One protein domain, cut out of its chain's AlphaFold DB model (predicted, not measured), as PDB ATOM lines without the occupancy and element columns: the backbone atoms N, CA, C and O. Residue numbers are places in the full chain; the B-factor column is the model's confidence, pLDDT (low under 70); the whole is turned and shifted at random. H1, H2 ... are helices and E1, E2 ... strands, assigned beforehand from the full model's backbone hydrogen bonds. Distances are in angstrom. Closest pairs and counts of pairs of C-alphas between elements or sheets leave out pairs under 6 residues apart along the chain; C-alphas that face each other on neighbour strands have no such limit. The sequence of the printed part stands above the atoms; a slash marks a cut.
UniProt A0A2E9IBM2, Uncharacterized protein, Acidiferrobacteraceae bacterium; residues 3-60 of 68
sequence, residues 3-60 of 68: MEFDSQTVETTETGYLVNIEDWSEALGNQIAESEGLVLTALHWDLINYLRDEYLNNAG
ATOM      1  N   MET A   3      95.030 108.104 120.300       73.38
ATOM      2  CA  MET A   3      93.748 107.824 119.665       73.38
ATOM      3  C   MET A   3      93.620 106.314 119.491       73.38
ATOM      4  O   MET A   3      94.533 105.674 118.986       73.38
ATOM      5  N   GLU A   4      92.506 105.732 119.922       78.00
ATOM      6  CA  GLU A   4      92.193 104.346 119.576       78.00
ATOM      7  C   GLU A   4      91.541 104.322 118.195       78.00
ATOM      8  O   GLU A   4      90.497 104.940 117.981       78.00
ATOM      9  N   PHE A   5      92.181 103.634 117.254       74.62
ATOM     10  CA  PHE A   5      91.746 103.508 115.872       74.62
ATOM     11  C   PHE A   5      91.870 102.048 115.427       74.62
ATOM     12  O   PHE A   5      92.933 101.454 115.551       74.62
ATOM     13  N   ASP A   6      90.769 101.460 114.952       64.44
ATOM     14  CA  ASP A   6      90.692 100.086 114.422       64.44
ATOM     15  C   ASP A   6      91.300  98.991 115.335       64.44
ATOM     16  O   ASP A   6      91.929  98.036 114.893       64.44
ATOM     17  N   SER A   7      91.090  99.119 116.653       76.06
ATOM     18  CA  SER A   7      91.679  98.266 117.711       76.06
ATOM     19  C   SER A   7      93.192  98.428 117.932       76.06
ATOM     20  O   SER A   7      93.800  97.620 118.637       76.06
ATOM     21  N   GLN A   8      93.797  99.482 117.386       71.88
ATOM     22  CA  GLN A   8      95.181  99.879 117.636       71.88
ATOM     23  C   GLN A   8      95.232 101.234 118.353       71.88
ATOM     24  O   GLN A   8      94.384 102.104 118.156       71.88
ATOM     25  N   THR A   9      96.228 101.425 119.217       78.88
ATOM     26  CA  THR A   9      96.483 102.728 119.837       78.88
ATOM     27  C   THR A   9      97.451 103.502 118.961       78.88
ATOM     28  O   THR A   9      98.637 103.196 118.918       78.88
ATOM     29  N   VAL A  10      96.936 104.523 118.296       81.06
ATOM     30  CA  VAL A  10      97.688 105.418 117.431       81.06
ATOM     31  C   VAL A  10      98.130 106.636 118.237       81.06
ATOM     32  O   VAL A  10      97.308 107.365 118.804       81.06
ATOM     33  N   GLU A  11      99.436 106.880 118.307       82.50
ATOM     34  CA  GLU A  11      99.961 108.084 118.951       82.50
ATOM     35  C   GLU A  11     100.020 109.245 117.957       82.50
ATOM     36  O   GLU A  11     100.669 109.179 116.913       82.50
ATOM     37  N   THR A  12      99.346 110.336 118.307       76.94
ATOM     38  CA  THR A  12      99.343 111.591 117.556       76.94
ATOM     39  C   THR A  12      99.982 112.707 118.380       76.94
ATOM     40  O   THR A  12      99.956 112.727 119.610       76.94
ATOM     41  N   THR A  13     100.591 113.670 117.716       76.62
ATOM     42  CA  THR A  13     101.128 114.897 118.310       76.62
ATOM     43  C   THR A  13      99.990 115.880 118.606       76.62
ATOM     44  O   THR A  13      98.862 115.695 118.150       76.62
ATOM     45  N   GLU A  14     100.250 116.929 119.390       71.88
ATOM     46  CA  GLU A  14      99.242 117.966 119.695       71.88
ATOM     47  C   GLU A  14      98.744 118.717 118.453       71.88
ATOM     48  O   GLU A  14      97.661 119.288 118.468       71.88
ATOM     49  N   THR A  15      99.514 118.677 117.369       65.44
ATOM     50  CA  THR A  15      99.198 119.271 116.069       65.44
ATOM     51  C   THR A  15      98.543 118.285 115.094       65.44
ATOM     52  O   THR A  15      98.357 118.627 113.934       65.44
ATOM     53  N   GLY A  16      98.204 117.066 115.536       67.25
ATOM     54  CA  GLY A  16      97.486 116.074 114.723       67.25
ATOM     55  C   GLY A  16      98.366 115.185 113.837       67.25
ATOM     56  O   GLY A  16      97.846 114.314 113.146       67.25
ATOM     57  N   TYR A  17      99.695 115.335 113.873       71.31
ATOM     58  CA  TYR A  17     100.604 114.442 113.139       71.31
ATOM     59  C   TYR A  17     100.795 113.122 113.867       71.31
ATOM     60  O   TYR A  17     100.876 113.097 115.091       71.31
ATOM     61  N   LEU A  18     100.958 112.042 113.120       79.31
ATOM     62  CA  LEU A  18     101.325 110.744 113.666       79.31
ATOM     63  C   LEU A  18     102.741 110.726 114.231       79.31
ATOM     64  O   LEU A  18     103.668 111.241 113.608       79.31
ATOM     65  N   VAL A  19     102.899 110.089 115.389       79.31
ATOM     66  CA  VAL A  19     104.209 109.834 116.001       79.31
ATOM     67  C   VAL A  19     104.928 108.702 115.267       79.31
ATOM     68  O   VAL A  19     106.107 108.837 114.955       79.31
ATOM     69  N   ASN A  20     104.210 107.626 114.928       77.25
ATOM     70  CA  ASN A  20     104.731 106.542 114.095       77.25
ATOM     71  C   ASN A  20     104.115 106.608 112.700       77.25
ATOM     72  O   ASN A  20     102.895 106.634 112.541       77.25
ATOM     73  N   ILE A  21     104.960 106.577 111.673       74.06
ATOM     74  CA  ILE A  21     104.497 106.587 110.281       74.06
ATOM     75  C   ILE A  21     103.800 105.280 109.875       74.06
ATOM     76  O   ILE A  21     102.939 105.312 108.998       74.06
ATOM     77  N   GLU A  22     104.152 104.166 110.527       78.94
ATOM     78  CA  GLU A  22     103.569 102.833 110.307       78.94
ATOM     79  C   GLU A  22     102.123 102.728 110.808       78.94
ATOM     80  O   GLU A  22     101.344 101.961 110.257       78.94
ATOM     81  N   ASP A  23     101.743 103.547 111.793       78.50
ATOM     82  CA  ASP A  23     100.380 103.592 112.341       78.50
ATOM     83  C   ASP A  23      99.406 104.368 111.433       78.50
ATOM     84  O   ASP A  23      98.228 104.547 111.754       78.50
ATOM     85  N   TRP A  24      99.882 104.884 110.297       79.88
ATOM     86  CA  TRP A  24      99.029 105.619 109.379       79.88
ATOM     87  C   TRP A  24      98.179 104.717 108.500       79.88
ATOM     88  O   TRP A  24      98.664 103.773 107.885       79.88
ATOM     89  N   SER A  25      96.928 105.130 108.315       80.62
ATOM     90  CA  SER A  25      96.028 104.587 107.308       80.62
ATOM     91  C   SER A  25      95.256 105.706 106.612       80.62
ATOM     92  O   SER A  25      95.081 106.802 107.157       80.62
ATOM     93  N   GLU A  26      94.743 105.420 105.413       82.25
ATOM     94  CA  GLU A  26      93.873 106.359 104.697       82.25
ATOM     95  C   GLU A  26      92.620 106.720 105.517       82.25
ATOM     96  O   GLU A  26      92.150 107.858 105.525       82.25
ATOM     97  N   ALA A  27      92.101 105.759 106.280       82.69
ATOM     98  CA  ALA A  27      90.934 105.962 107.123       82.69
ATOM     99  C   ALA A  27      91.221 106.916 108.300       82.69
ATOM    100  O   ALA A  27      90.408 107.801 108.573       82.69
ATOM    101  N   LEU A  28      92.401 106.824 108.924       80.56
ATOM    102  CA  LEU A  28      92.824 107.774 109.955       80.56
ATOM    103  C   LEU A  28      93.001 109.190 109.382       80.56
ATOM    104  O   LEU A  28      92.570 110.166 109.993       80.56
ATOM    105  N   GLY A  29      93.601 109.313 108.192       80.38
ATOM    106  CA  GLY A  29      93.743 110.604 107.512       80.38
ATOM    107  C   GLY A  29      92.393 111.268 107.225       80.38
ATOM    108  O   GLY A  29      92.233 112.463 107.472       80.38
ATOM    109  N   ASN A  30      91.402 110.485 106.785       81.88
ATOM    110  CA  ASN A  30      90.032 110.968 106.611       81.88
ATOM    111  C   ASN A  30      89.397 111.415 107.930       81.88
ATOM    112  O   ASN A  30      88.791 112.480 107.962       81.88
ATOM    113  N   GLN A  31      89.570 110.658 109.017       81.12
ATOM    114  CA  GLN A  31      89.023 111.028 110.325       81.12
ATOM    115  C   GLN A  31      89.623 112.339 110.854       81.12
ATOM    116  O   GLN A  31      88.902 113.172 111.406       81.12
ATOM    117  N   ILE A  32      90.930 112.546 110.667       79.38
ATOM    118  CA  ILE A  32      91.603 113.795 111.049       79.38
ATOM    119  C   ILE A  32      91.056 114.959 110.220       79.38
ATOM    120  O   ILE A  32      90.649 115.971 110.785       79.38
ATOM    121  N   ALA A  33      90.972 114.804 108.899       82.44
ATOM    122  CA  ALA A  33      90.436 115.850 108.036       82.44
ATOM    123  C   ALA A  33      88.971 116.177 108.357       82.44
ATOM    124  O   ALA A  33      88.617 117.349 108.462       82.44
ATOM    125  N   GLU A  34      88.140 115.165 108.609       81.31
ATOM    126  CA  GLU A  34      86.751 115.349 109.027       81.31
ATOM    127  C   GLU A  34      86.658 116.102 110.363       81.31
ATOM    128  O   GLU A  34      85.826 117.001 110.502       81.31
ATOM    129  N   SER A  35      87.555 115.814 111.315       77.94
ATOM    130  CA  SER A  35      87.620 116.531 112.596       77.94
ATOM    131  C   SER A  35      87.981 118.016 112.448       77.94
ATOM    132  O   SER A  35      87.544 118.836 113.256       77.94
ATOM    133  N   GLU A  36      88.707 118.375 111.387       80.44
ATOM    134  CA  GLU A  36      89.035 119.761 111.032       80.44
ATOM    135  C   GLU A  36      88.014 120.394 110.066       80.44
ATOM    136  O   GLU A  36      88.138 121.564 109.701       80.44
ATOM    137  N   GLY A  37      86.986 119.644 109.652       81.31
ATOM    138  CA  GLY A  37      86.009 120.082 108.653       81.31
ATOM    139  C   GLY A  37      86.586 120.198 107.237       81.31
ATOM    140  O   GLY A  37      86.026 120.898 106.391       81.31
ATOM    141  N   LEU A  38      87.710 119.531 106.973       80.50
ATOM    142  CA  LEU A  38      88.379 119.471 105.681       80.50
ATOM    143  C   LEU A  38      87.935 118.229 104.900       80.50
ATOM    144  O   LEU A  38      87.856 117.124 105.427       80.50
ATOM    145  N   VAL A  39      87.694 118.403 103.599       80.44
ATOM    146  CA  VAL A  39      87.400 117.292 102.683       80.44
ATOM    147  C   VAL A  39      88.660 116.957 101.894       80.44
ATOM    148  O   VAL A  39      89.095 117.711 101.015       80.44
ATOM    149  N   LEU A  40      89.256 115.803 102.187       80.94
ATOM    150  CA  LEU A  40      90.377 115.283 101.410       80.94
ATOM    151  C   LEU A  40      89.872 114.778 100.055       80.94
ATOM    152  O   LEU A  40      89.343 113.680  99.921       80.94
ATOM    153  N   THR A  41      90.019 115.615  99.031       84.81
ATOM    154  CA  THR A  41      89.825 115.214  97.634       84.81
ATOM    155  C   THR A  41      90.942 114.277  97.164       84.81
ATOM    156  O   THR A  41      92.002 114.203  97.785       84.81
ATOM    157  N   ALA A  42      90.741 113.608  96.025       84.38
ATOM    158  CA  ALA A  42      91.748 112.732  95.418       84.38
ATOM    159  C   ALA A  42      93.111 113.426  95.212       84.38
ATOM    160  O   ALA A  42      94.142 112.817  95.446       84.38
ATOM    161  N   LEU A  43      93.122 114.726  94.884       85.19
ATOM    162  CA  LEU A  43      94.363 115.501  94.742       85.19
ATOM    163  C   LEU A  43      95.144 115.626  96.056       85.19
ATOM    164  O   LEU A  43      96.372 115.627  96.047       85.19
ATOM    165  N   HIS A  44      94.446 115.740  97.190       85.19
ATOM    166  CA  HIS A  44      95.100 115.760  98.498       85.19
ATOM    167  C   HIS A  44      95.711 114.390  98.805       85.19
ATOM    168  O   HIS A  44      96.844 114.323  99.276       85.19
ATOM    169  N   TRP A  45      94.998 113.311  98.477       84.62
ATOM    170  CA  TRP A  45      95.489 111.940  98.618       84.62
ATOM    171  C   TRP A  45      96.705 111.654  97.737       84.62
ATOM    172  O   TRP A  45      97.684 111.107  98.239       84.62
ATOM    173  N   ASP A  46      96.696 112.096  96.478       86.06
ATOM    174  CA  ASP A  46      97.839 111.962  95.570       86.06
ATOM    175  C   ASP A  46      99.083 112.659  96.132       86.06
ATOM    176  O   ASP A  46     100.170 112.084  96.130       86.06
ATOM    177  N   LEU A  47      98.931 113.873  96.677       85.88
ATOM    178  CA  LEU A  47     100.045 114.602  97.282       85.88
ATOM    179  C   LEU A  47     100.551 113.932  98.569       85.88
ATOM    180  O   LEU A  47     101.760 113.836  98.768       85.88
ATOM    181  N   ILE A  48      99.649 113.465  99.436       83.81
ATOM    182  CA  ILE A  48     100.009 112.769 100.681       83.81
ATOM    183  C   ILE A  48     100.751 111.468 100.368       83.81
ATOM    184  O   ILE A  48     101.789 111.198 100.971       83.81
ATOM    185  N   ASN A  49     100.243 110.684  99.415       83.81
ATOM    186  CA  ASN A  49     100.864 109.439  98.979       83.81
ATOM    187  C   ASN A  49     102.211 109.699  98.308       83.81
ATOM    188  O   ASN A  49     103.165 108.988  98.599       83.81
ATOM    189  N   TYR A  50     102.326 110.751  97.495       83.25
ATOM    190  CA  TYR A  50     103.598 111.156  96.904       83.25
ATOM    191  C   TYR A  50     104.634 111.550  97.965       83.25
ATOM    192  O   TYR A  50     105.744 111.033  97.959       83.25
ATOM    193  N   LEU A  51     104.275 112.415  98.922       82.44
ATOM    194  CA  LEU A  51     105.181 112.819 100.006       82.44
ATOM    195  C   LEU A  51     105.581 111.637 100.893       82.44
ATOM    196  O   LEU A  51     106.710 111.587 101.378       82.44
ATOM    197  N   ARG A  52     104.664 110.689 101.109       78.12
ATOM    198  CA  ARG A  52     104.952 109.440 101.814       78.12
ATOM    199  C   ARG A  52     105.918 108.558 101.056       78.12
ATOM    200  O   ARG A  52     106.859 108.060 101.662       78.12
ATOM    201  N   ASP A  53     105.650 108.340  99.778       81.00
ATOM    202  CA  ASP A  53     106.478 107.510  98.920       81.00
ATOM    203  C   ASP A  53     107.883 108.105  98.826       81.00
ATOM    204  O   ASP A  53     108.855 107.396  99.046       81.00
ATOM    205  N   GLU A  54     108.000 109.426  98.677       79.81
ATOM    206  CA  GLU A  54     109.274 110.141  98.778       79.81
ATOM    207  C   GLU A  54     109.920 109.967 100.158       79.81
ATOM    208  O   GLU A  54     111.096 109.636 100.241       79.81
ATOM    209  N   TYR A  55     109.190 110.133 101.264       75.25
ATOM    210  CA  TYR A  55     109.770 109.963 102.600       75.25
ATOM    211  C   TYR A  55     110.264 108.527 102.843       75.25
ATOM    212  O   TYR A  55     111.341 108.341 103.403       75.25
ATOM    213  N   LEU A  56     109.519 107.511 102.400       72.38
ATOM    214  CA  LEU A  56     109.854 106.096 102.583       72.38
ATOM    215  C   LEU A  56     110.943 105.619 101.609       72.38
ATOM    216  O   LEU A  56     111.889 104.957 102.036       72.38
ATOM    217  N   ASN A  57     110.854 105.977 100.326       67.50
ATOM    218  CA  ASN A  57     111.824 105.573  99.302       67.50
ATOM    219  C   ASN A  57     113.125 106.380  99.380       67.50
ATOM    220  O   ASN A  57     114.201 105.847  99.099       67.50
ATOM    221  N   ASN A  58     113.068 107.649  99.789       60.66
ATOM    222  CA  ASN A  58     114.246 108.515  99.868       60.66
ATOM    223  C   ASN A  58     114.958 108.433 101.234       60.66
ATOM    224  O   ASN A  58     116.138 108.773 101.332       60.66
ATOM    225  N   ALA A  59     114.321 107.872 102.274       54.50
ATOM    226  CA  ALA A  59     114.973 107.561 103.555       54.50
ATOM    227  C   ALA A  59     116.134 106.545 103.446       54.50
ATOM    228  O   ALA A  59     116.880 106.368 104.410       54.50
ATOM    229  N   GLY A  60     116.331 105.911 102.284       50.47
ATOM    230  CA  GLY A  60     117.482 105.051 101.990       50.47
ATOM    231  C   GLY A  60     118.442 105.576 100.918       50.47
ATOM    232  O   GLY A  60     119.465 104.937 100.683       50.47
TER     233      GLY A  60
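This is residues 3 to 60 of the 68 residues of an uncharacterized protein of Acidiferrobacteraceae bacterium (UniProt A0A2E9IBM2). An open arch of few contacts: the small hairpin E1 and E2 and the short helix H1 make one side, and the long helix H2 makes the other. Residues 36 to 41 join the two helices, and residues 12 to 25 make a long loop with no named element. The printed part has 58 residues with two named strands and two named helices, in the order E1, E2, H1, H2; its two-stranded sheet, order E1 - E2, is antiparallel, and its class is mixed, helices and strands. It is only just compact, close to loose, with a radius of gyration of the C-alphas of 12.0 A and spans of 30 by 24 by 20 A.

Begin with E1, residues 3 to 5, and E2, residues 8 to 11, a hairpin whose directions differ by 144 degrees. Look for N 3 and O 10, and for N 5 and O 8, each pair within hydrogen-bond range at 2.8 A. From Phe 5 look to H1, residues 26 to 35: the closest C-alphas of E1 and H1 are those of Phe 5 and Leu 28, 7.4 A apart. H1 and H2, residues 42 to 58, are near each other, with their closest C-alphas 8.4 A apart. H2 is apart from E1 and E2. In both helices every O i to N i+4 pair is within hydrogen-bond range.

Find C-alpha 3 at (93.748, 107.824, 119.665), where E1 begins; E1 is 6.1 A long and E2 9.6 A. H1 starts at C-alpha 26, (93.873, 106.359, 104.697), and runs 14.3 A. H2 runs 23.3 A to C-alpha 58 at (114.246, 108.515, 99.868).

The C-alphas farthest apart are those of Gly 37 and Gly 60, at 35.5 A. The printed part has no cut; the link from E2 to H1 is long. Confidence is under 70 at residue 6, residues 15 to 16 and residues 57 to 60.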